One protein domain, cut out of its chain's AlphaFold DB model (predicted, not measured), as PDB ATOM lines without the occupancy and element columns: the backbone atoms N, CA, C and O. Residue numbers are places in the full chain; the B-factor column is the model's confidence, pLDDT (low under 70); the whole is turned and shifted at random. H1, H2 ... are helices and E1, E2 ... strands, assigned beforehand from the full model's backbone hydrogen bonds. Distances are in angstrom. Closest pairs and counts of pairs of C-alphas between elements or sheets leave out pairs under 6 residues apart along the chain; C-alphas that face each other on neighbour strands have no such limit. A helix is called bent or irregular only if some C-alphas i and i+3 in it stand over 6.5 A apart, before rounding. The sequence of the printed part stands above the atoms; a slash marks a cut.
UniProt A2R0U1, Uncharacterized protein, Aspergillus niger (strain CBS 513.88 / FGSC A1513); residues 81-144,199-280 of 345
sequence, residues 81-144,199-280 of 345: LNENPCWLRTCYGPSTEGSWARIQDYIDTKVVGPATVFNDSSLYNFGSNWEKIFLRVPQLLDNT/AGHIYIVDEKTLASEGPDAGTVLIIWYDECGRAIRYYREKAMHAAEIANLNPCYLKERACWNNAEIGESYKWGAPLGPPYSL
ATOM      1  N   LEU A  81     189.117 175.527  90.481       77.38
ATOM      2  CA  LEU A  81     188.117 176.496  90.049       77.38
ATOM      3  C   LEU A  81     186.732 175.990  90.432       77.38
ATOM      4  O   LEU A  81     186.347 174.874  90.076       77.38
ATOM      5  N   ASN A  82     185.987 176.833  91.136       64.12
ATOM      6  CA  ASN A  82     184.542 176.705  91.182       64.12
ATOM      7  C   ASN A  82     183.985 177.337  89.896       64.12
ATOM      8  O   ASN A  82     184.619 178.226  89.334       64.12
ATOM      9  N   GLU A  83     182.786 176.952  89.459       65.69
ATOM     10  CA  GLU A  83     182.052 177.604  88.346       65.69
ATOM     11  C   GLU A  83     181.664 179.076  88.653       65.69
ATOM     12  O   GLU A  83     180.883 179.696  87.940       65.69
ATOM     13  N   ASN A  84     182.206 179.623  89.741       66.69
ATOM     14  CA  ASN A  84     181.846 180.856  90.415       66.69
ATOM     15  C   ASN A  84     182.845 181.977  90.090       66.69
ATOM     16  O   ASN A  84     183.966 181.705  89.644       66.69
ATOM     17  N   PRO A  85     182.471 183.243  90.349       84.38
ATOM     18  CA  PRO A  85     183.299 184.406  90.044       84.38
ATOM     19  C   PRO A  85     184.727 184.275  90.582       84.38
ATOM     20  O   PRO A  85     184.954 183.934  91.749       84.38
ATOM     21  N   CYS A  86     185.690 184.581  89.713       92.94
ATOM     22  CA  CYS A  86     187.113 184.567  90.023       92.94
ATOM     23  C   CYS A  86     187.581 185.956  90.459       92.94
ATOM     24  O   CYS A  86     187.407 186.938  89.737       92.94
ATOM     25  N   TRP A  87     188.214 186.019  91.624       96.50
ATOM     26  CA  TRP A  87     188.773 187.233  92.210       96.50
ATOM     27  C   TRP A  87     190.292 187.135  92.249       96.50
ATOM     28  O   TRP A  87     190.836 186.112  92.658       96.50
ATOM     29  N   LEU A  88     190.982 188.200  91.863       97.50
ATOM     30  CA  LEU A  88     192.437 188.272  91.812       97.50
ATOM     31  C   LEU A  88     192.923 189.513  92.551       97.50
ATOM     32  O   LEU A  88     192.622 190.636  92.152       97.50
ATOM     33  N   ARG A  89     193.712 189.318  93.607       97.88
ATOM     34  CA  ARG A  89     194.440 190.412  94.252       97.88
ATOM     35  C   ARG A  89     195.796 190.564  93.577       97.88
ATOM     36  O   ARG A  89     196.525 189.585  93.465       97.88
ATOM     37  N   THR A  90     196.155 191.779  93.165       97.56
ATOM     38  CA  THR A  90     197.453 192.033  92.508       97.56
ATOM     39  C   THR A  90     198.375 192.972  93.282       97.56
ATOM     40  O   THR A  90     199.497 193.207  92.838       97.56
ATOM     41  N   CYS A  91     197.945 193.483  94.443       95.06
ATOM     42  CA  CYS A  91     198.721 194.392  95.290       95.06
ATOM     43  C   CYS A  91     198.728 193.947  96.763       95.06
ATOM     44  O   CYS A  91     197.677 193.684  97.347       95.06
ATOM     45  N   TYR A  92     199.921 193.892  97.368       96.56
ATOM     46  CA  TYR A  92     200.174 193.269  98.679       96.56
ATOM     47  C   TYR A  92     200.963 194.165  99.648       96.56
ATOM     48  O   TYR A  92     201.675 193.683 100.529       96.56
ATOM     49  N   GLY A  93     200.885 195.489  99.481       94.00
ATOM     50  CA  GLY A  93     201.552 196.425 100.390       94.00
ATOM     51  C   GLY A  93     200.988 196.332 101.820       94.00
ATOM     52  O   GLY A  93     199.775 196.186 101.967       94.00
ATOM     53  N   PRO A  94     201.794 196.488 102.890       92.69
ATOM     54  CA  PRO A  94     201.300 196.397 104.272       92.69
ATOM     55  C   PRO A  94     200.149 197.360 104.605       92.69
ATOM     56  O   PRO A  94     199.277 197.040 105.409       92.69
ATOM     57  N   SER A  95     200.114 198.533 103.967       93.38
ATOM     58  CA  SER A  95     199.034 199.520 104.108       93.38
ATOM     59  C   SER A  95     197.705 199.076 103.487       93.38
ATOM     60  O   SER A  95     196.674 199.677 103.778       93.38
ATOM     61  N   THR A  96     197.709 198.033 102.654       95.12
ATOM     62  CA  THR A  96     196.536 197.574 101.895       95.12
ATOM     63  C   THR A  96     195.713 196.508 102.620       95.12
ATOM     64  O   THR A  96     194.562 196.284 102.256       95.12
ATOM     65  N   GLU A  97     196.250 195.888 103.679       95.69
ATOM     66  CA  GLU A  97     195.600 194.768 104.381       95.69
ATOM     67  C   GLU A  97     194.240 195.137 104.987       95.69
ATOM     68  O   GLU A  97     193.296 194.353 104.932       95.69
ATOM     69  N   GLY A  98     194.106 196.354 105.525       96.12
ATOM     70  CA  GLY A  98     192.835 196.829 106.076       96.12
ATOM     71  C   GLY A  98     191.746 196.984 105.008       96.12
ATOM     72  O   GLY A  98     190.594 196.625 105.248       96.12
ATOM     73  N   SER A  99     192.108 197.492 103.827       96.75
ATOM     74  CA  SER A  99     191.203 197.602 102.674       96.75
ATOM     75  C   SER A  99     190.863 196.222 102.115       96.75
ATOM     76  O   SER A  99     189.695 195.935 101.864       96.75
ATOM     77  N   TRP A 100     191.862 195.342 102.000       97.56
ATOM     78  CA  TRP A 100     191.678 193.966 101.548       97.56
ATOM     79  C   TRP A 100     190.716 193.192 102.450       97.56
ATOM     80  O   TRP A 100     189.774 192.588 101.949       97.56
ATOM     81  N   ALA A 101     190.888 193.267 103.773       97.25
ATOM     82  CA  ALA A 101     190.019 192.576 104.724       97.25
ATOM     83  C   ALA A 101     188.538 192.966 104.567       97.25
ATOM     84  O   ALA A 101     187.664 192.116 104.699       97.25
ATOM     85  N   ARG A 102     188.247 194.231 104.232       96.88
ATOM     86  CA  ARG A 102     186.873 194.683 103.947       96.88
ATOM     87  C   ARG A 102     186.327 194.098 102.646       96.88
ATOM     88  O   ARG A 102     185.156 193.753 102.582       96.88
ATOM     89  N   ILE A 103     187.159 193.998 101.612       97.06
ATOM     90  CA  ILE A 103     186.756 193.392 100.335       97.06
ATOM     91  C   ILE A 103     186.512 191.895 100.516       97.06
ATOM     92  O   ILE A 103     185.499 191.394 100.040       97.06
ATOM     93  N   GLN A 104     187.384 191.203 101.251       96.94
ATOM     94  CA  GLN A 104     187.197 189.795 101.592       96.94
ATOM     95  C   GLN A 104     185.882 189.575 102.354       96.94
ATOM     96  O   GLN A 104     185.135 188.669 102.004       96.94
ATOM     97  N   ASP A 105     185.546 190.442 103.315       97.00
ATOM     98  CA  ASP A 105     184.257 190.390 104.021       97.00
ATOM     99  C   ASP A 105     183.061 190.539 103.062       97.00
ATOM    100  O   ASP A 105     182.081 189.800 103.172       97.00
ATOM    101  N   TYR A 106     183.139 191.421 102.059       96.75
ATOM    102  CA  TYR A 106     182.097 191.498 101.030       96.75
ATOM    103  C   TYR A 106     182.012 190.229 100.186       96.75
ATOM    104  O   TYR A 106     180.905 189.763  99.934       96.75
ATOM    105  N   ILE A 107     183.143 189.652  99.775       95.56
ATOM    106  CA  ILE A 107     183.156 188.393  99.020       95.56
ATOM    107  C   ILE A 107     182.475 187.294  99.848       95.56
ATOM    108  O   ILE A 107     181.532 186.667  99.373       95.56
ATOM    109  N   ASP A 108     182.883 187.133 101.105       94.12
ATOM    110  CA  ASP A 108     182.405 186.070 101.995       94.12
ATOM    111  C   ASP A 108     180.920 186.218 102.370       94.12
ATOM    112  O   ASP A 108     180.235 185.224 102.611       94.12
ATOM    113  N   THR A 109     180.405 187.451 102.433       94.56
ATOM    114  CA  THR A 109     179.022 187.726 102.863       94.56
ATOM    115  C   THR A 109     178.035 187.922 101.717       94.56
ATOM    116  O   THR A 109     176.829 187.758 101.926       94.56
ATOM    117  N   LYS A 110     178.503 188.309 100.523       94.31
ATOM    118  CA  LYS A 110     177.642 188.653  99.382       94.31
ATOM    119  C   LYS A 110     177.702 187.652  98.249       94.31
ATOM    120  O   LYS A 110     176.695 187.529  97.557       94.31
ATOM    121  N   VAL A 111     178.813 186.944  98.050       91.94
ATOM    122  CA  VAL A 111     178.895 185.929  96.995       91.94
ATOM    123  C   VAL A 111     178.183 184.656  97.455       91.94
ATOM    124  O   VAL A 111     178.408 184.138  98.547       91.94
ATOM    125  N   VAL A 112     177.273 184.156  96.626       88.19
ATOM    126  CA  VAL A 112     176.481 182.957  96.870       88.19
ATOM    127  C   VAL A 112     177.327 181.742  96.508       88.19
ATOM    128  O   VAL A 112     177.608 181.472  95.344       88.19
ATOM    129  N   GLY A 113     177.698 180.971  97.529       85.12
ATOM    130  CA  GLY A 113     178.548 179.796  97.364       85.12
ATOM    131  C   GLY A 113     180.042 180.135  97.407       85.12
ATOM    132  O   GLY A 113     180.428 181.248  97.754       85.12
ATOM    133  N   PRO A 114     180.914 179.156  97.125       84.19
ATOM    134  CA  PRO A 114     182.349 179.351  97.275       84.19
ATOM    135  C   PRO A 114     182.912 180.222  96.142       84.19
ATOM    136  O   PRO A 114     182.862 179.833  94.975       84.19
ATOM    137  N   ALA A 115     183.480 181.378  96.484       88.56
ATOM    138  CA  ALA A 115     184.229 182.216  95.549       88.56
ATOM    139  C   ALA A 115     185.661 181.689  95.372       88.56
ATOM    140  O   ALA A 115     186.293 181.243  96.334       88.56
ATOM    141  N   THR A 116     186.198 181.766  94.155       92.25
ATOM    142  CA  THR A 116     187.624 181.506  93.925       92.25
ATOM    143  C   THR A 116     188.390 182.814  94.096       92.25
ATOM    144  O   THR A 116     188.181 183.756  93.337       92.25
ATOM    145  N   VAL A 117     189.281 182.869  95.091       94.69
ATOM    146  CA  VAL A 117     190.082 184.060  95.406       94.69
ATOM    147  C   VAL A 117     191.574 183.744  95.290       94.69
ATOM    148  O   VAL A 117     192.138 182.995  96.088       94.69
ATOM    149  N   PHE A 118     192.232 184.351  94.308       95.75
ATOM    150  CA  PHE A 118     193.671 184.282  94.084       95.75
ATOM    151  C   PHE A 118     194.376 185.367  94.912       95.75
ATOM    152  O   PHE A 118     194.467 186.526  94.509       95.75
ATOM    153  N   ASN A 119     194.847 184.992  96.108       95.75
ATOM    154  CA  ASN A 119     195.406 185.908  97.115       95.75
ATOM    155  C   ASN A 119     196.726 185.389  97.740       95.75
ATOM    156  O   ASN A 119     196.888 185.343  98.954       95.75
ATOM    157  N   ASP A 120     197.683 184.988  96.908       95.75
ATOM    158  CA  ASP A 120     199.053 184.642  97.304       95.75
ATOM    159  C   ASP A 120     200.035 185.629  96.657       95.75
ATOM    160  O   ASP A 120     200.185 185.666  95.434       95.75
ATOM    161  N   SER A 121     200.711 186.431  97.482       96.12
ATOM    162  CA  SER A 121     201.636 187.474  97.019       96.12
ATOM    163  C   SER A 121     202.846 186.933  96.260       96.12
ATOM    164  O   SER A 121     203.388 187.629  95.403       96.12
ATOM    165  N   SER A 122     203.263 185.696  96.536       94.81
ATOM    166  CA  SER A 122     204.384 185.065  95.838       94.81
ATOM    167  C   SER A 122     204.015 184.613  94.423       94.81
ATOM    168  O   SER A 122     204.901 184.406  93.593       94.81
ATOM    169  N   LEU A 123     202.714 184.488  94.139       93.75
ATOM    170  CA  LEU A 123     202.195 183.960  92.881       93.75
ATOM    171  C   LEU A 123     201.514 185.025  92.023       93.75
ATOM    172  O   LEU A 123     201.677 184.988  90.807       93.75
ATOM    173  N   TYR A 124     200.766 185.946  92.638       96.31
ATOM    174  CA  TYR A 124     199.803 186.810  91.945       96.31
ATOM    175  C   TYR A 124     200.080 188.311  92.075       96.31
ATOM    176  O   TYR A 124     199.254 189.132  91.681       96.31
ATOM    177  N   ASN A 125     201.243 188.706  92.601       96.25
ATOM    178  CA  ASN A 125     201.668 190.107  92.659       96.25
ATOM    179  C   ASN A 125     202.060 190.638  91.267       96.25
ATOM    180  O   ASN A 125     203.223 190.922  90.981       96.25
ATOM    181  N   PHE A 126     201.079 190.707  90.370       95.19
ATOM    182  CA  PHE A 126     201.256 191.072  88.970       95.19
ATOM    183  C   PHE A 126     201.188 192.583  88.720       95.19
ATOM    184  O   PHE A 126     201.528 193.034  87.622       95.19
ATOM    185  N   GLY A 127     200.758 193.369  89.714       94.06
ATOM    186  CA  GLY A 127     200.468 194.787  89.537       94.06
ATOM    187  C   GLY A 127     199.422 194.999  88.440       94.06
ATOM    188  O   GLY A 127     198.321 194.455  88.517       94.06
ATOM    189  N   SER A 128     199.787 195.769  87.412       93.38
ATOM    190  CA  SER A 128     198.943 196.037  86.242       93.38
ATOM    191  C   SER A 128     198.872 194.886  85.236       93.38
ATOM    192  O   SER A 128     197.966 194.895  84.413       93.38
ATOM    193  N   ASN A 129     199.789 193.911  85.289       95.81
ATOM    194  CA  ASN A 129     199.868 192.803  84.323       95.81
ATOM    195  C   ASN A 129     198.981 191.623  84.751       95.81
ATOM    196  O   ASN A 129     199.443 190.482  84.869       95.81
ATOM    197  N   TRP A 130     197.730 191.914  85.103       95.69
ATOM    198  CA  TRP A 130     196.780 190.945  85.654       95.69
ATOM    199  C   TRP A 130     196.568 189.744  84.719       95.69
ATOM    200  O   TRP A 130     196.326 188.642  85.207       95.69
ATOM    201  N   GLU A 131     196.740 189.922  83.405       96.25
ATOM    202  CA  GLU A 131     196.610 188.894  82.368       96.25
ATOM    203  C   GLU A 131     197.576 187.715  82.566       96.25
ATOM    204  O   GLU A 131     197.316 186.601  82.111       96.25
ATOM    205  N   LYS A 132     198.652 187.900  83.346       96.69
ATOM    206  CA  LYS A 132     199.537 186.801  83.769       96.69
ATOM    207  C   LYS A 132     198.814 185.708  84.554       96.69
ATOM    208  O   LYS A 132     199.337 184.598  84.653       96.69
ATOM    209  N   ILE A 133     197.610 185.971  85.070       96.56
ATOM    210  CA  ILE A 133     196.771 184.935  85.673       96.56
ATOM    211  C   ILE A 133     196.487 183.787  84.704       96.56
ATOM    212  O   ILE A 133     196.465 182.639  85.138       96.56
ATOM    213  N   PHE A 134     196.373 184.044  83.398       97.00
ATOM    214  CA  PHE A 134     196.115 182.997  82.407       97.00
ATOM    215  C   PHE A 134     197.310 182.058  82.200       97.00
ATOM    216  O   PHE A 134     197.131 180.915  81.797       97.00
ATOM    217  N   LEU A 135     198.525 182.483  82.565       95.94
ATOM    218  CA  LEU A 135     199.707 181.612  82.585       95.94
ATOM    219  C   LEU A 135     199.744 180.695  83.819       95.94
ATOM    220  O   LEU A 135     200.517 179.742  83.865       95.94
ATOM    221  N   ARG A 136     198.927 180.980  84.839       94.38
ATOM    222  CA  ARG A 136     198.802 180.177  86.068       94.38
ATOM    223  C   ARG A 136     197.542 179.322  86.075       94.38
ATOM    224  O   ARG A 136     197.563 178.164  86.494       94.38
ATOM    225  N   VAL A 137     196.451 179.904  85.598       95.88
ATOM    226  CA  VAL A 137     195.100 179.347  85.604       95.88
ATOM    227  C   VAL A 137     194.533 179.400  84.175       95.88
ATOM    228  O   VAL A 137     193.519 180.050  83.925       95.88
ATOM    229  N   PRO A 138     195.191 178.738  83.204       96.00
ATOM    230  CA  PRO A 138     194.812 178.788  81.789       96.00
ATOM    231  C   PRO A 138     193.416 178.240  81.510       96.00
ATOM    232  O   PRO A 138     192.811 178.595  80.507       96.00
ATOM    233  N   GLN A 139     192.877 177.401  82.396       95.19
ATOM    234  CA  GLN A 139     191.542 176.845  82.221       95.19
ATOM    235  C   GLN A 139     190.410 177.875  82.375       95.19
ATOM    236  O   GLN A 139     189.263 177.556  82.089       95.19
ATOM    237  N   LEU A 140     190.720 179.109  82.795       94.75
ATOM    238  CA  LEU A 140     189.806 180.248  82.642       94.75
ATOM    239  C   LEU A 140     189.469 180.527  81.167       94.75
ATOM    240  O   LEU A 140     188.461 181.157  80.883       94.75
ATOM    241  N   LEU A 141     190.304 180.043  80.244       95.50
ATOM    242  CA  LEU A 141     190.139 180.160  78.796       95.50
ATOM    243  C   LEU A 141     189.684 178.837  78.144       95.50
ATOM    244  O   LEU A 141     189.715 178.712  76.919       95.50
ATOM    245  N   ASP A 142     189.320 177.819  78.934       95.06
ATOM    246  CA  ASP A 142     188.826 176.548  78.393       95.06
ATOM    247  C   ASP A 142     187.513 176.766  77.623       95.06
ATOM    248  O   ASP A 142     186.622 177.488  78.067       95.06
ATOM    249  N   ASN A 143     187.354 176.072  76.495       93.00
ATOM    250  CA  ASN A 143     186.154 176.189  75.672       93.00
ATOM    251  C   ASN A 143     184.910 175.716  76.442       93.00
ATOM    252  O   ASN A 143     184.830 174.552  76.860       93.00
ATOM    253  N   THR A 144     183.907 176.582  76.561       89.56
ATOM    254  CA  THR A 144     182.625 176.286  77.220       89.56
ATOM    255  C   THR A 144     181.607 175.681  76.243       89.56
ATOM    256  O   THR A 144     180.935 174.699  76.576       89.56
ATOM    257  N   ALA A 199     185.118 185.013  76.699       92.94
ATOM    258  CA  ALA A 199     185.325 183.690  77.283       92.94
ATOM    259  C   ALA A 199     184.977 183.673  78.780       92.94
ATOM    260  O   ALA A 199     184.573 182.646  79.326       92.94
ATOM    261  N   GLY A 200     185.103 184.820  79.450       92.94
ATOM    262  CA  GLY A 200     184.736 184.970  80.848       92.94
ATOM    263  C   GLY A 200     184.945 186.386  81.368       92.94
ATOM    264  O   GLY A 200     185.163 187.339  80.616       92.94
ATOM    265  N   HIS A 201     184.871 186.522  82.690       94.00
ATOM    266  CA  HIS A 201     185.217 187.756  83.384       94.00
ATOM    267  C   HIS A 201     185.944 187.476  84.703       94.00
ATOM    268  O   HIS A 201     185.851 186.382  85.265       94.00
ATOM    269  N   ILE A 202     186.714 188.454  85.179       95.69
ATOM    270  CA  ILE A 202     187.510 188.372  86.408       95.69
ATOM    271  C   ILE A 202     187.424 189.684  87.195       95.69
ATOM    272  O   ILE A 202     187.354 190.770  86.617       95.69
ATOM    273  N   TYR A 203     187.432 189.572  88.521       97.44
ATOM    274  CA  TYR A 203     187.394 190.694  89.456       97.44
ATOM    275  C   TYR A 203     188.801 190.979  89.979       97.44
ATOM    276  O   TYR A 203     189.374 190.174  90.712       97.44
ATOM    277  N   ILE A 204     189.362 192.125  89.617       98.12
ATOM    278  CA  ILE A 204     190.711 192.538  89.991       98.12
ATOM    279  C   ILE A 204     190.657 193.506  91.173       98.12
ATOM    280  O   ILE A 204     190.025 194.564  91.124       98.12
ATOM    281  N   VAL A 205     191.371 193.143  92.234       98.25
ATOM    282  CA  VAL A 205     191.630 193.973  93.409       98.25
ATOM    283  C   VAL A 205     193.069 194.475  93.312       98.25
ATOM    284  O   VAL A 205     194.014 193.831  93.779       98.25
ATOM    285  N   ASP A 206     193.221 195.608  92.628       97.81
ATOM    286  CA  ASP A 206     194.507 196.238  92.333       97.81
ATOM    287  C   ASP A 206     194.892 197.307  93.370       97.81
ATOM    288  O   ASP A 206     194.220 197.524  94.384       97.81
ATOM    289  N   GLU A 207     196.015 197.984  93.128       97.12
ATOM    290  CA  GLU A 207     196.479 199.091  93.969       97.12
ATOM    291  C   GLU A 207     195.437 200.213  94.088       97.12
ATOM    292  O   GLU A 207     195.248 200.752  95.179       97.12
ATOM    293  N   LYS A 208     194.718 200.534  93.004       97.44
ATOM    294  CA  LYS A 208     193.703 201.595  93.009       97.44
ATOM    295  C   LYS A 208     192.497 201.205  93.856       97.44
ATOM    296  O   LYS A 208     192.021 202.018  94.641       97.44
ATOM    297  N   THR A 209     192.051 199.953  93.760       97.62
ATOM    298  CA  THR A 209     190.976 199.405  94.592       97.62
ATOM    299  C   THR A 209     191.323 199.485  96.080       97.62
ATOM    300  O   THR A 209     190.459 199.798  96.900       97.62
ATOM    301  N   LEU A 210     192.578 199.200  96.444       97.56
ATOM    302  CA  LEU A 210     193.033 199.148  97.838       97.56
ATOM    303  C   LEU A 210     193.490 200.500  98.405       97.56
ATOM    304  O   LEU A 210     193.739 200.587  99.614       97.56
ATOM    305  N   ALA A 211     193.582 201.537  97.570       96.38
ATOM    306  CA  ALA A 211     193.963 202.882  97.977       96.38
ATOM    307  C   ALA A 211     193.031 203.438  99.069       96.38
ATOM    308  O   ALA A 211     191.838 203.140  99.119       96.38
ATOM    309  N   SER A 212     193.579 204.264  99.963       93.56
ATOM    310  CA  SER A 212     192.803 204.911 101.031       93.56
ATOM    311  C   SER A 212     191.955 206.084 100.540       93.56
ATOM    312  O   SER A 212     190.991 206.462 101.203       93.56
ATOM    313  N   GLU A 213     192.335 206.680  99.413       94.06
ATOM    314  CA  GLU A 213     191.704 207.850  98.814       94.06
ATOM    315  C   GLU A 213     191.847 207.819  97.288       94.06
ATOM    316  O   GLU A 213     192.642 207.053  96.742       94.06
ATOM    317  N   GLY A 214     191.076 208.666  96.610       95.44
ATOM    318  CA  GLY A 214     191.019 208.736  95.154       95.44
ATOM    319  C   GLY A 214     189.679 208.251  94.595       95.44
ATOM    320  O   GLY A 214     188.906 207.608  95.307       95.44
ATOM    321  N   PRO A 215     189.380 208.577  93.327       94.56
ATOM    322  CA  PRO A 215     188.098 208.246  92.704       94.56
ATOM    323  C   PRO A 215     187.858 206.732  92.599       94.56
ATOM    324  O   PRO A 215     186.718 206.292  92.702       94.56
ATOM    325  N   ASP A 216     188.934 205.952  92.469       96.12
ATOM    326  CA  ASP A 216     188.882 204.497  92.303       96.12
ATOM    327  C   ASP A 216     189.036 203.724  93.631       96.12
ATOM    328  O   ASP A 216     188.945 202.491  93.646       96.12
ATOM    329  N   ALA A 217     189.249 204.416  94.757       96.69
ATOM    330  CA  ALA A 217     189.412 203.782  96.063       96.69
ATOM    331  C   ALA A 217     188.153 202.995  96.461       96.69
ATOM    332  O   ALA A 217     187.038 203.520  96.468       96.69
ATOM    333  N   GLY A 218     188.323 201.716  96.803       96.88
ATOM    334  CA  GLY A 218     187.214 200.811  97.120       96.88
ATOM    335  C   GLY A 218     186.388 200.358  95.908       96.88
ATOM    336  O   GLY A 218     185.328 199.749  96.095       96.88
ATOM    337  N   THR A 219     186.847 200.629  94.681       97.75
ATOM    338  CA  THR A 219     186.222 200.137  93.444       97.75
ATOM    339  C   THR A 219     187.034 198.995  92.842       97.75
ATOM    340  O   THR A 219     188.227 199.131  92.583       97.75
ATOM    341  N   VAL A 220     186.394 197.848  92.653       98.00
ATOM    342  CA  VAL A 220     186.956 196.637  92.049       98.00
ATOM    343  C   VAL A 220     186.883 196.775  90.536       98.00
ATOM    344  O   VAL A 220     185.861 197.203  89.998       98.00
ATOM    345  N   LEU A 221     187.962 196.406  89.853       97.81
ATOM    346  CA  LEU A 221     188.015 196.403  88.398       97.81
ATOM    347  C   LEU A 221     187.471 195.070  87.873       97.81
ATOM    348  O   LEU A 221     188.055 194.020  88.112       97.81
ATOM    349  N   ILE A 222     186.350 195.110  87.165       96.88
ATOM    350  CA  ILE A 222     185.755 193.961  86.482       96.88
ATOM    351  C   ILE A 222     186.271 193.966  85.050       96.88
ATOM    352  O   ILE A 222     186.184 194.994  84.378       96.88
ATOM    353  N   ILE A 223     186.807 192.841  84.588       96.94
ATOM    354  CA  ILE A 223     187.345 192.702  83.234       96.94
ATOM    355  C   ILE A 223     186.660 191.534  82.547       96.94
ATOM    356  O   ILE A 223     186.719 190.416  83.054       96.94
ATOM    357  N   TRP A 224     186.074 191.789  81.381       96.38
ATOM    358  CA  TRP A 224     185.645 190.753  80.446       96.38
ATOM    359  C   TRP A 224     186.772 190.494  79.464       96.38
ATOM    360  O   TRP A 224     187.323 191.438  78.891       96.38
ATOM    361  N   TYR A 225     187.130 189.229  79.297       96.88
ATOM    362  CA  TYR A 225     188.250 188.817  78.465       96.88
ATOM    363  C   TYR A 225     187.811 187.813  77.410       96.88
ATOM    364  O   TYR A 225     186.869 187.049  77.618       96.88
ATOM    365  N   ASP A 226     188.506 187.831  76.283       96.00
ATOM    366  CA  ASP A 226     188.265 186.924  75.169       96.00
ATOM    367  C   ASP A 226     188.959 185.567  75.349       96.00
ATOM    368  O   ASP A 226     189.595 185.292  76.370       96.00
ATOM    369  N   GLU A 227     188.881 184.713  74.334       94.88
ATOM    370  CA  GLU A 227     189.502 183.391  74.328       94.88
ATOM    371  C   GLU A 227     191.029 183.417  74.513       94.88
ATOM    372  O   GLU A 227     191.607 182.425  74.951       94.88
ATOM    373  N   CYS A 228     191.699 184.535  74.248       95.56
ATOM    374  CA  CYS A 228     193.143 184.698  74.418       95.56
ATOM    375  C   CYS A 228     193.508 185.502  75.678       95.56
ATOM    376  O   CYS A 228     194.673 185.855  75.867       95.56
ATOM    377  N   GLY A 229     192.534 185.818  76.537       95.88
ATOM    378  CA  GLY A 229     192.747 186.608  77.748       95.88
ATOM    379  C   GLY A 229     192.925 188.111  77.501       95.88
ATOM    380  O   GLY A 229     193.341 188.842  78.402       95.88
ATOM    381  N   ARG A 230     192.625 188.607  76.296       96.62
ATOM    382  CA  ARG A 230     192.653 190.039  75.967       96.62
ATOM    383  C   ARG A 230     191.413 190.700  76.559       96.62
ATOM    384  O   ARG A 230     190.310 190.183  76.420       96.62
ATOM    385  N   ALA A 231     191.577 191.858  77.195       96.94
ATOM    386  CA  ALA A 231     190.435 192.618  77.699       96.94
ATOM    387  C   ALA A 231     189.548 193.088  76.537       96.94
ATOM    388  O   ALA A 231     190.019 193.807  75.655       96.94
ATOM    389  N   ILE A 232     188.272 192.717  76.578       96.62
ATOM    390  CA  ILE A 232     187.219 193.212  75.685       96.62
ATOM    391  C   ILE A 232     186.646 194.506  76.250       96.62
ATOM    392  O   ILE A 232     186.568 195.526  75.566       96.62
ATOM    393  N   ARG A 233     186.277 194.458  77.532       96.00
ATOM    394  CA  ARG A 233     185.702 195.566  78.288       96.00
ATOM    395  C   ARG A 233     186.215 195.549  79.717       96.00
ATOM    396  O   ARG A 233     186.499 194.481  80.265       96.00
ATOM    397  N   TYR A 234     186.297 196.719  80.334       95.94
ATOM    398  CA  TYR A 234     186.597 196.841  81.754       95.94
ATOM    399  C   TYR A 234     185.779 197.949  82.415       95.94
ATOM    400  O   TYR A 234     185.501 198.989  81.826       95.94
ATOM    401  N   TYR A 235     185.374 197.712  83.659       96.38
ATOM    402  CA  TYR A 235     184.520 198.621  84.416       96.38
ATOM    403  C   TYR A 235     184.916 198.620  85.889       96.38
ATOM    404  O   TYR A 235     185.246 197.572  86.445       96.38
ATOM    405  N   ARG A 236     184.873 199.783  86.543       97.00
ATOM    406  CA  ARG A 236     185.101 199.892  87.989       97.00
ATOM    407  C   ARG A 236     183.781 199.986  88.728       97.00
ATOM    408  O   ARG A 236     182.989 200.889  88.493       97.00
ATOM    409  N   GLU A 237     183.578 199.073  89.670       96.81
ATOM    410  CA  GLU A 237     182.373 199.018  90.493       96.81
ATOM    411  C   GLU A 237     182.734 199.002  91.977       96.81
ATOM    412  O   GLU A 237     183.748 198.437  92.380       96.81
ATOM    413  N   LYS A 238     181.900 199.600  92.831       97.12
ATOM    414  CA  LYS A 238     182.107 199.557  94.284       97.12
ATOM    415  C   LYS A 238     182.170 198.108  94.760       97.12
ATOM    416  O   LYS A 238     181.316 197.309  94.394       97.12
ATOM    417  N   ALA A 239     183.127 197.784  95.631       96.38
ATOM    418  CA  ALA A 239     183.415 196.400  96.026       96.38
ATOM    419  C   ALA A 239     182.180 195.593  96.472       96.38
ATOM    420  O   ALA A 239     182.013 194.445  96.070       96.38
ATOM    421  N   MET A 240     181.280 196.210  97.244       95.44
ATOM    422  CA  MET A 240     180.027 195.578  97.670       95.44
ATOM    423  C   MET A 240     179.109 195.233  96.486       95.44
ATOM    424  O   MET A 240     178.599 194.119  96.420       95.44
ATOM    425  N   HIS A 241     178.918 196.157  95.542       95.38
ATOM    426  CA  HIS A 241     178.107 195.907  94.349       95.38
ATOM    427  C   HIS A 241     178.788 194.912  93.408       95.38
ATOM    428  O   HIS A 241     178.113 194.064  92.841       95.38
ATOM    429  N   ALA A 242     180.117 194.966  93.271       95.62
ATOM    430  CA  ALA A 242     180.871 193.990  92.490       95.62
ATOM    431  C   ALA A 242     180.636 192.565  93.020       95.62
ATOM    432  O   ALA A 242     180.377 191.661  92.231       95.62
ATOM    433  N   ALA A 243     180.626 192.385  94.346       94.69
ATOM    434  CA  ALA A 243     180.312 191.105  94.980       94.69
ATOM    435  C   ALA A 243     178.856 190.653  94.750       94.69
ATOM    436  O   ALA A 243     178.603 189.461  94.607       94.69
ATOM    437  N   GLU A 244     177.902 191.581  94.659       92.88
ATOM    438  CA  GLU A 244     176.510 191.266  94.310       92.88
ATOM    439  C   GLU A 244     176.351 190.894  92.825       92.88
ATOM    440  O   GLU A 244     175.659 189.924  92.513       92.88
ATOM    441  N   ILE A 245     177.029 191.615  91.922       92.31
ATOM    442  CA  ILE A 245     177.082 191.323  90.477       92.31
ATOM    443  C   ILE A 245     177.678 189.938  90.228       92.31
ATOM    444  O   ILE A 245     177.220 189.236  89.333       92.31
ATOM    445  N   ALA A 246     178.646 189.523  91.043       91.75
ATOM    446  CA  ALA A 246     179.326 188.236  90.935       91.75
ATOM    447  C   ALA A 246     178.388 187.016  91.072       91.75
ATOM    448  O   ALA A 246     178.751 185.910  90.686       91.75
ATOM    449  N   ASN A 247     177.169 187.216  91.583       89.31
ATOM    450  CA  ASN A 247     176.135 186.182  91.674       89.31
ATOM    451  C   ASN A 247     175.251 186.068  90.432       89.31
ATOM    452  O   ASN A 247     174.398 185.181  90.361       89.31
ATOM    453  N   LEU A 248     175.356 187.018  89.505       87.69
ATOM    454  CA  LEU A 248     174.487 187.069  88.345       87.69
ATOM    455  C   LEU A 248     174.954 186.062  87.301       87.69
ATOM    456  O   LEU A 248     176.143 185.936  87.011       87.69
ATOM    457  N   ASN A 249     173.989 185.374  86.692       83.56
ATOM    458  CA  ASN A 249     174.267 184.613  85.484       83.56
ATOM    459  C   ASN A 249     174.816 185.573  84.409       83.56
ATOM    460  O   ASN A 249     174.276 186.681  84.288       83.56
ATOM    461  N   PRO A 250     175.830 185.169  83.620       81.19
ATOM    462  CA  PRO A 250     176.342 185.969  82.513       81.19
ATOM    463  C   PRO A 250     175.253 186.591  81.630       81.19
ATOM    464  O   PRO A 250     175.371 187.761  81.279       81.19
ATOM    465  N   CYS A 251     174.148 185.885  81.361       79.25
ATOM    466  CA  CYS A 251     173.056 186.419  80.539       79.25
ATOM    467  C   CYS A 251     172.411 187.703  81.095       79.25
ATOM    468  O   CYS A 251     171.867 188.482  80.323       79.25
ATOM    469  N   TYR A 252     172.501 187.961  82.404       84.88
ATOM    470  CA  TYR A 252     172.009 189.195  83.025       84.88
ATOM    471  C   TYR A 252     173.058 190.305  83.079       84.88
ATOM    472  O   TYR A 252     172.713 191.437  83.408       84.88
ATOM    473  N   LEU A 253     174.334 190.013  82.808       84.94
ATOM    474  CA  LEU A 253     175.394 191.022  82.844       84.94
ATOM    475  C   LEU A 253     175.297 191.977  81.654       84.94
ATOM    476  O   LEU A 253     175.523 193.171  81.831       84.94
ATOM    477  N   LYS A 254     174.896 191.482  80.476       81.50
ATOM    478  CA  LYS A 254     174.788 192.296  79.256       81.50
ATOM    479  C   LYS A 254     173.751 193.422  79.348       81.50
ATOM    480  O   LYS A 254     173.915 194.475  78.748       81.50
ATOM    481  N   GLU A 255     172.720 193.243  80.170       77.88
ATOM    482  CA  GLU A 255     171.666 194.244  80.389       77.88
ATOM    483  C   GLU A 255     172.028 195.272  81.475       77.88
ATOM    484  O   GLU A 255     171.263 196.196  81.763       77.88
ATOM    485  N   ARG A 256     173.182 195.120  82.136       83.81
ATOM    486  CA  ARG A 256     173.564 195.952  83.279       83.81
ATOM    487  C   ARG A 256     174.439 197.122  82.865       83.81
ATOM    488  O   ARG A 256     175.235 197.060  81.931       83.81
ATOM    489  N   ALA A 257     174.354 198.173  83.676       84.50
ATOM    490  CA  ALA A 257     175.202 199.354  83.558       84.50
ATOM    491  C   ALA A 257     176.701 199.010  83.575       84.50
ATOM    492  O   ALA A 257     177.470 199.675  82.894       84.50
ATOM    493  N   CYS A 258     177.117 197.963  84.297       89.44
ATOM    494  CA  CYS A 258     178.521 197.559  84.340       89.44
ATOM    495  C   CYS A 258     179.056 197.060  82.992       89.44
ATOM    496  O   CYS A 258     180.241 197.226  82.748       89.44
ATOM    497  N   TRP A 259     178.218 196.486  82.123       92.81
ATOM    498  CA  TRP A 259     178.610 196.114  80.763       92.81
ATOM    499  C   TRP A 259     178.480 197.302  79.807       92.81
ATOM    500  O   TRP A 259     179.426 197.649  79.099       92.81
ATOM    501  N   ASN A 260     177.319 197.963  79.825       89.00
ATOM    502  CA  ASN A 260     176.996 199.032  78.878       89.00
ATOM    503  C   ASN A 260     177.879 200.276  79.045       89.00
ATOM    504  O   ASN A 260     178.208 200.914  78.051       89.00
ATOM    505  N   ASN A 261     178.316 200.576  80.272       91.00
ATOM    506  CA  ASN A 261     179.188 201.715  80.573       91.00
ATOM    507  C   ASN A 261     180.667 201.319  80.710       91.00
ATOM    508  O   ASN A 261     181.476 202.140  81.143       91.00
ATOM    509  N   ALA A 262     181.026 200.065  80.421       94.38
ATOM    510  CA  ALA A 262     182.415 199.636  80.466       94.38
ATOM    511  C   ALA A 262     183.232 200.295  79.353       94.38
ATOM    512  O   ALA A 262     182.771 200.459  78.222       94.38
ATOM    513  N   GLU A 263     184.483 200.604  79.667       95.44
ATOM    514  CA  GLU A 263     185.450 201.072  78.688       95.44
ATOM    515  C   GLU A 263     185.895 199.913  77.790       95.44
ATOM    516  O   GLU A 263     186.042 198.774  78.241       95.44
ATOM    517  N   ILE A 264     186.125 200.208  76.509       96.06
ATOM    518  CA  ILE A 264     186.558 199.219  75.519       96.06
ATOM    519  C   ILE A 264     188.060 198.967  75.643       96.06
ATOM    520  O   ILE A 264     188.871 199.897  75.709       96.06
ATOM    521  N   GLY A 265     188.429 197.688  75.643       96.19
ATOM    522  CA  GLY A 265     189.814 197.235  75.633       96.19
ATOM    523  C   GLY A 265     190.570 197.703  74.395       96.19
ATOM    524  O   GLY A 265     190.015 197.761  73.300       96.19
ATOM    525  N   GLU A 266     191.860 198.011  74.553       94.81
ATOM    526  CA  GLU A 266     192.693 198.594  73.486       94.81
ATOM    527  C   GLU A 266     192.651 197.799  72.174       94.81
ATOM    528  O   GLU A 266     192.607 198.393  71.098       94.81
ATOM    529  N   SER A 267     192.606 196.466  72.250       94.38
ATOM    530  CA  SER A 267     192.570 195.585  71.077       94.38
ATOM    531  C   SER A 267     191.296 195.715  70.236       94.38
ATOM    532  O   SER A 267     191.335 195.378  69.056       94.38
ATOM    533  N   TYR A 268     190.202 196.203  70.831       94.94
ATOM    534  CA  TYR A 268     188.856 196.271  70.245       94.94
ATOM    535  C   TYR A 268     188.408 197.699  69.929       94.94
ATOM    536  O   TYR A 268     187.295 197.918  69.451       94.94
ATOM    537  N   LYS A 269     189.251 198.697  70.209       93.50
ATOM    538  CA  LYS A 269     188.952 200.088  69.864       93.50
ATOM    539  C   LYS A 269     188.879 200.273  68.354       93.50
ATOM    540  O   LYS A 269     189.487 199.533  67.588       93.50
ATOM    541  N   TRP A 270     188.198 201.330  67.932       89.31
ATOM    542  CA  TRP A 270     188.146 201.724  66.529       89.31
ATOM    543  C   TRP A 270     189.546 201.798  65.898       89.31
ATOM    544  O   TRP A 270     190.429 202.493  66.406       89.31
ATOM    545  N   GLY A 271     189.746 201.083  64.787       86.50
ATOM    546  CA  GLY A 271     191.031 201.014  64.084       86.50
ATOM    547  C   GLY A 271     192.087 200.097  64.717       86.50
ATOM    548  O   GLY A 271     193.183 199.975  64.162       86.50
ATOM    549  N   ALA A 272     191.787 199.444  65.843       90.56
ATOM    550  CA  ALA A 272     192.618 198.381  66.398       90.56
ATOM    551  C   ALA A 272     192.443 197.067  65.602       90.56
ATOM    552  O   ALA A 272     191.463 196.913  64.876       90.56
ATOM    553  N   PRO A 273     193.365 196.089  65.729       87.75
ATOM    554  CA  PRO A 273     193.316 194.853  64.943       87.75
ATOM    555  C   PRO A 273     192.055 194.000  65.134       87.75
ATOM    556  O   PRO A 273     191.717 193.240  64.233       87.75
ATOM    557  N   LEU A 274     191.404 194.094  66.299       89.31
ATOM    558  CA  LEU A 274     190.158 193.388  66.621       89.31
ATOM    559  C   LEU A 274     189.000 194.367  66.834       89.31
ATOM    560  O   LEU A 274     187.999 193.994  67.433       89.31
ATOM    561  N   GLY A 275     189.161 195.626  66.427       86.31
ATOM    562  CA  GLY A 275     188.103 196.620  66.478       86.31
ATOM    563  C   GLY A 275     187.390 196.766  65.137       86.31
ATOM    564  O   GLY A 275     187.768 196.124  64.152       86.31
ATOM    565  N   PRO A 276     186.378 197.639  65.072       85.12
ATOM    566  CA  PRO A 276     185.672 197.918  63.831       85.12
ATOM    567  C   PRO A 276     186.580 198.608  62.782       85.12
ATOM    568  O   PRO A 276     187.567 199.268  63.147       85.12
ATOM    569  N   PRO A 277     186.237 198.521  61.479       82.62
ATOM    570  CA  PRO A 277     185.065 197.828  60.941       82.62
ATOM    571  C   PRO A 277     185.240 196.310  60.991       82.62
ATOM    572  O   PRO A 277     186.264 195.768  60.569       82.62
ATOM    573  N   TYR A 278     184.219 195.630  61.502       82.25
ATOM    574  CA  TYR A 278     184.160 194.179  61.476       82.25
ATOM    575  C   TYR A 278     183.746 193.730  60.075       82.25
ATOM    576  O   TYR A 278     182.867 194.322  59.456       82.25
ATOM    577  N   SER A 279     184.401 192.701  59.551       70.19
ATOM    578  CA  SER A 279     184.095 192.151  58.230       70.19
ATOM    579  C   SER A 279     183.634 190.710  58.360       70.19
ATOM    580  O   SER A 279     184.298 189.929  59.045       70.19
ATOM    581  N   LEU A 280     182.588 190.348  57.617       66.69
ATOM    582  CA  LEU A 280     182.114 188.968  57.473       66.69
ATOM    583  C   LEU A 280     183.034 188.088  56.597       66.69
ATOM    584  O   LEU A 280     182.707 186.935  56.344       66.69
TER     585      LEU A 280
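What this domain is: This is residues 81 to 144 and 199 to 280 of the 345 residues of an uncharacterized protein of Aspergillus niger (strain CBS 513.88 / FGSC A1513) (UniProt A2R0U1). A strongly twisted sheet of five strands runs through the middle of the domain, with H1, the longest helix, and the shorter H6 side by side over one face. Small helices lie round the sheet, and in the last stretch, residues 261 to 280, which has no named element, residues 263 to 264 pair antiparallel with residues 233 to 234 of E5, after which the printed part trails away from this body to Leu 280. The printed part has 146 residues, with eight named helices and five named strands in the order E1 H1 E2 H2 H3 H4 E3 H5 E4 E5 H6 H7 H8. The mixed sheet has the order E2 E1 E3 E4 E5, and the class is mixed, helices and strands. The whole is compact, with a radius of gyration of the C-alphas of 15.2 A, yet elongated in outline, spanning 50 by 29 by 28 A.

Where its parts are: E1, residues 86 to 89, begins at C-alpha 86 (187.113, 184.567, 90.023). H1, residues 94 to 110, is 25.4 A long; it is irregular, with C-alphas 95 and 98 7.0 A apart, and has a kink of 26 degrees near residue 101. E2 is residues 116 to 118, H2 121 to 124, H3 130 to 135 and H4 138 to 141. E3, residues 200 to 205, is 16.9 A long, and H5 is residues 207 to 210. E4, residues 219 to 225, is 18.9 A long, and E5, residues 231 to 238, 19.8 A. H6 is residues 239 to 245, H7 250 to 253, and H8, 257 to 260, ends at C-alpha 260 (176.996, 199.032, 78.878).

How they stand to each other: E1, H1 and E2 form a strand-helix-strand unit, two parallel neighbour strands joined through a helix, with a right-handed crossover; N 87 and O 116 are 2.8 A apart. E1 is parallel to E3, with N 203 and O 86 at 2.9 A. E3 is antiparallel to E4, with N 202 and O 223 at 2.9 A. E4 and E5 form a hairpin, with N 222 and O 235 at 2.8 A. H1 is over E3 at a height over the sheet of 9.0 A, and H6 is over E4 at 8.6 A. They touch at C-alphas 107 and 243, 5.6 A apart, with a shallow tilt of 29 degrees, the same way. H8 is on the same face as H6, and H5 on the opposite face. H3 and H4 only graze the sheet; H2 and H7 are not on it, H2 only just, with 4 pairs of C-alphas within 10 A. Every O i to N i+4 pair is within hydrogen-bond range in H6, but 10 of 13 in H1 and 0 of 2 in H3, where 3 of 3 O i to N i+3 pairs are.

The domain as a whole: The C-alphas of Pro 94 and Leu 280, the two farthest apart, are 51.1 A apart. Residues 145 to 198 are not printed; C-alphas 144 and 199 are 7.9 A apart across this cut. Of the links printed whole, none is long. Mean pLDDT of the printed part is 92.6; residues 82 to 84 and 280 are under 70.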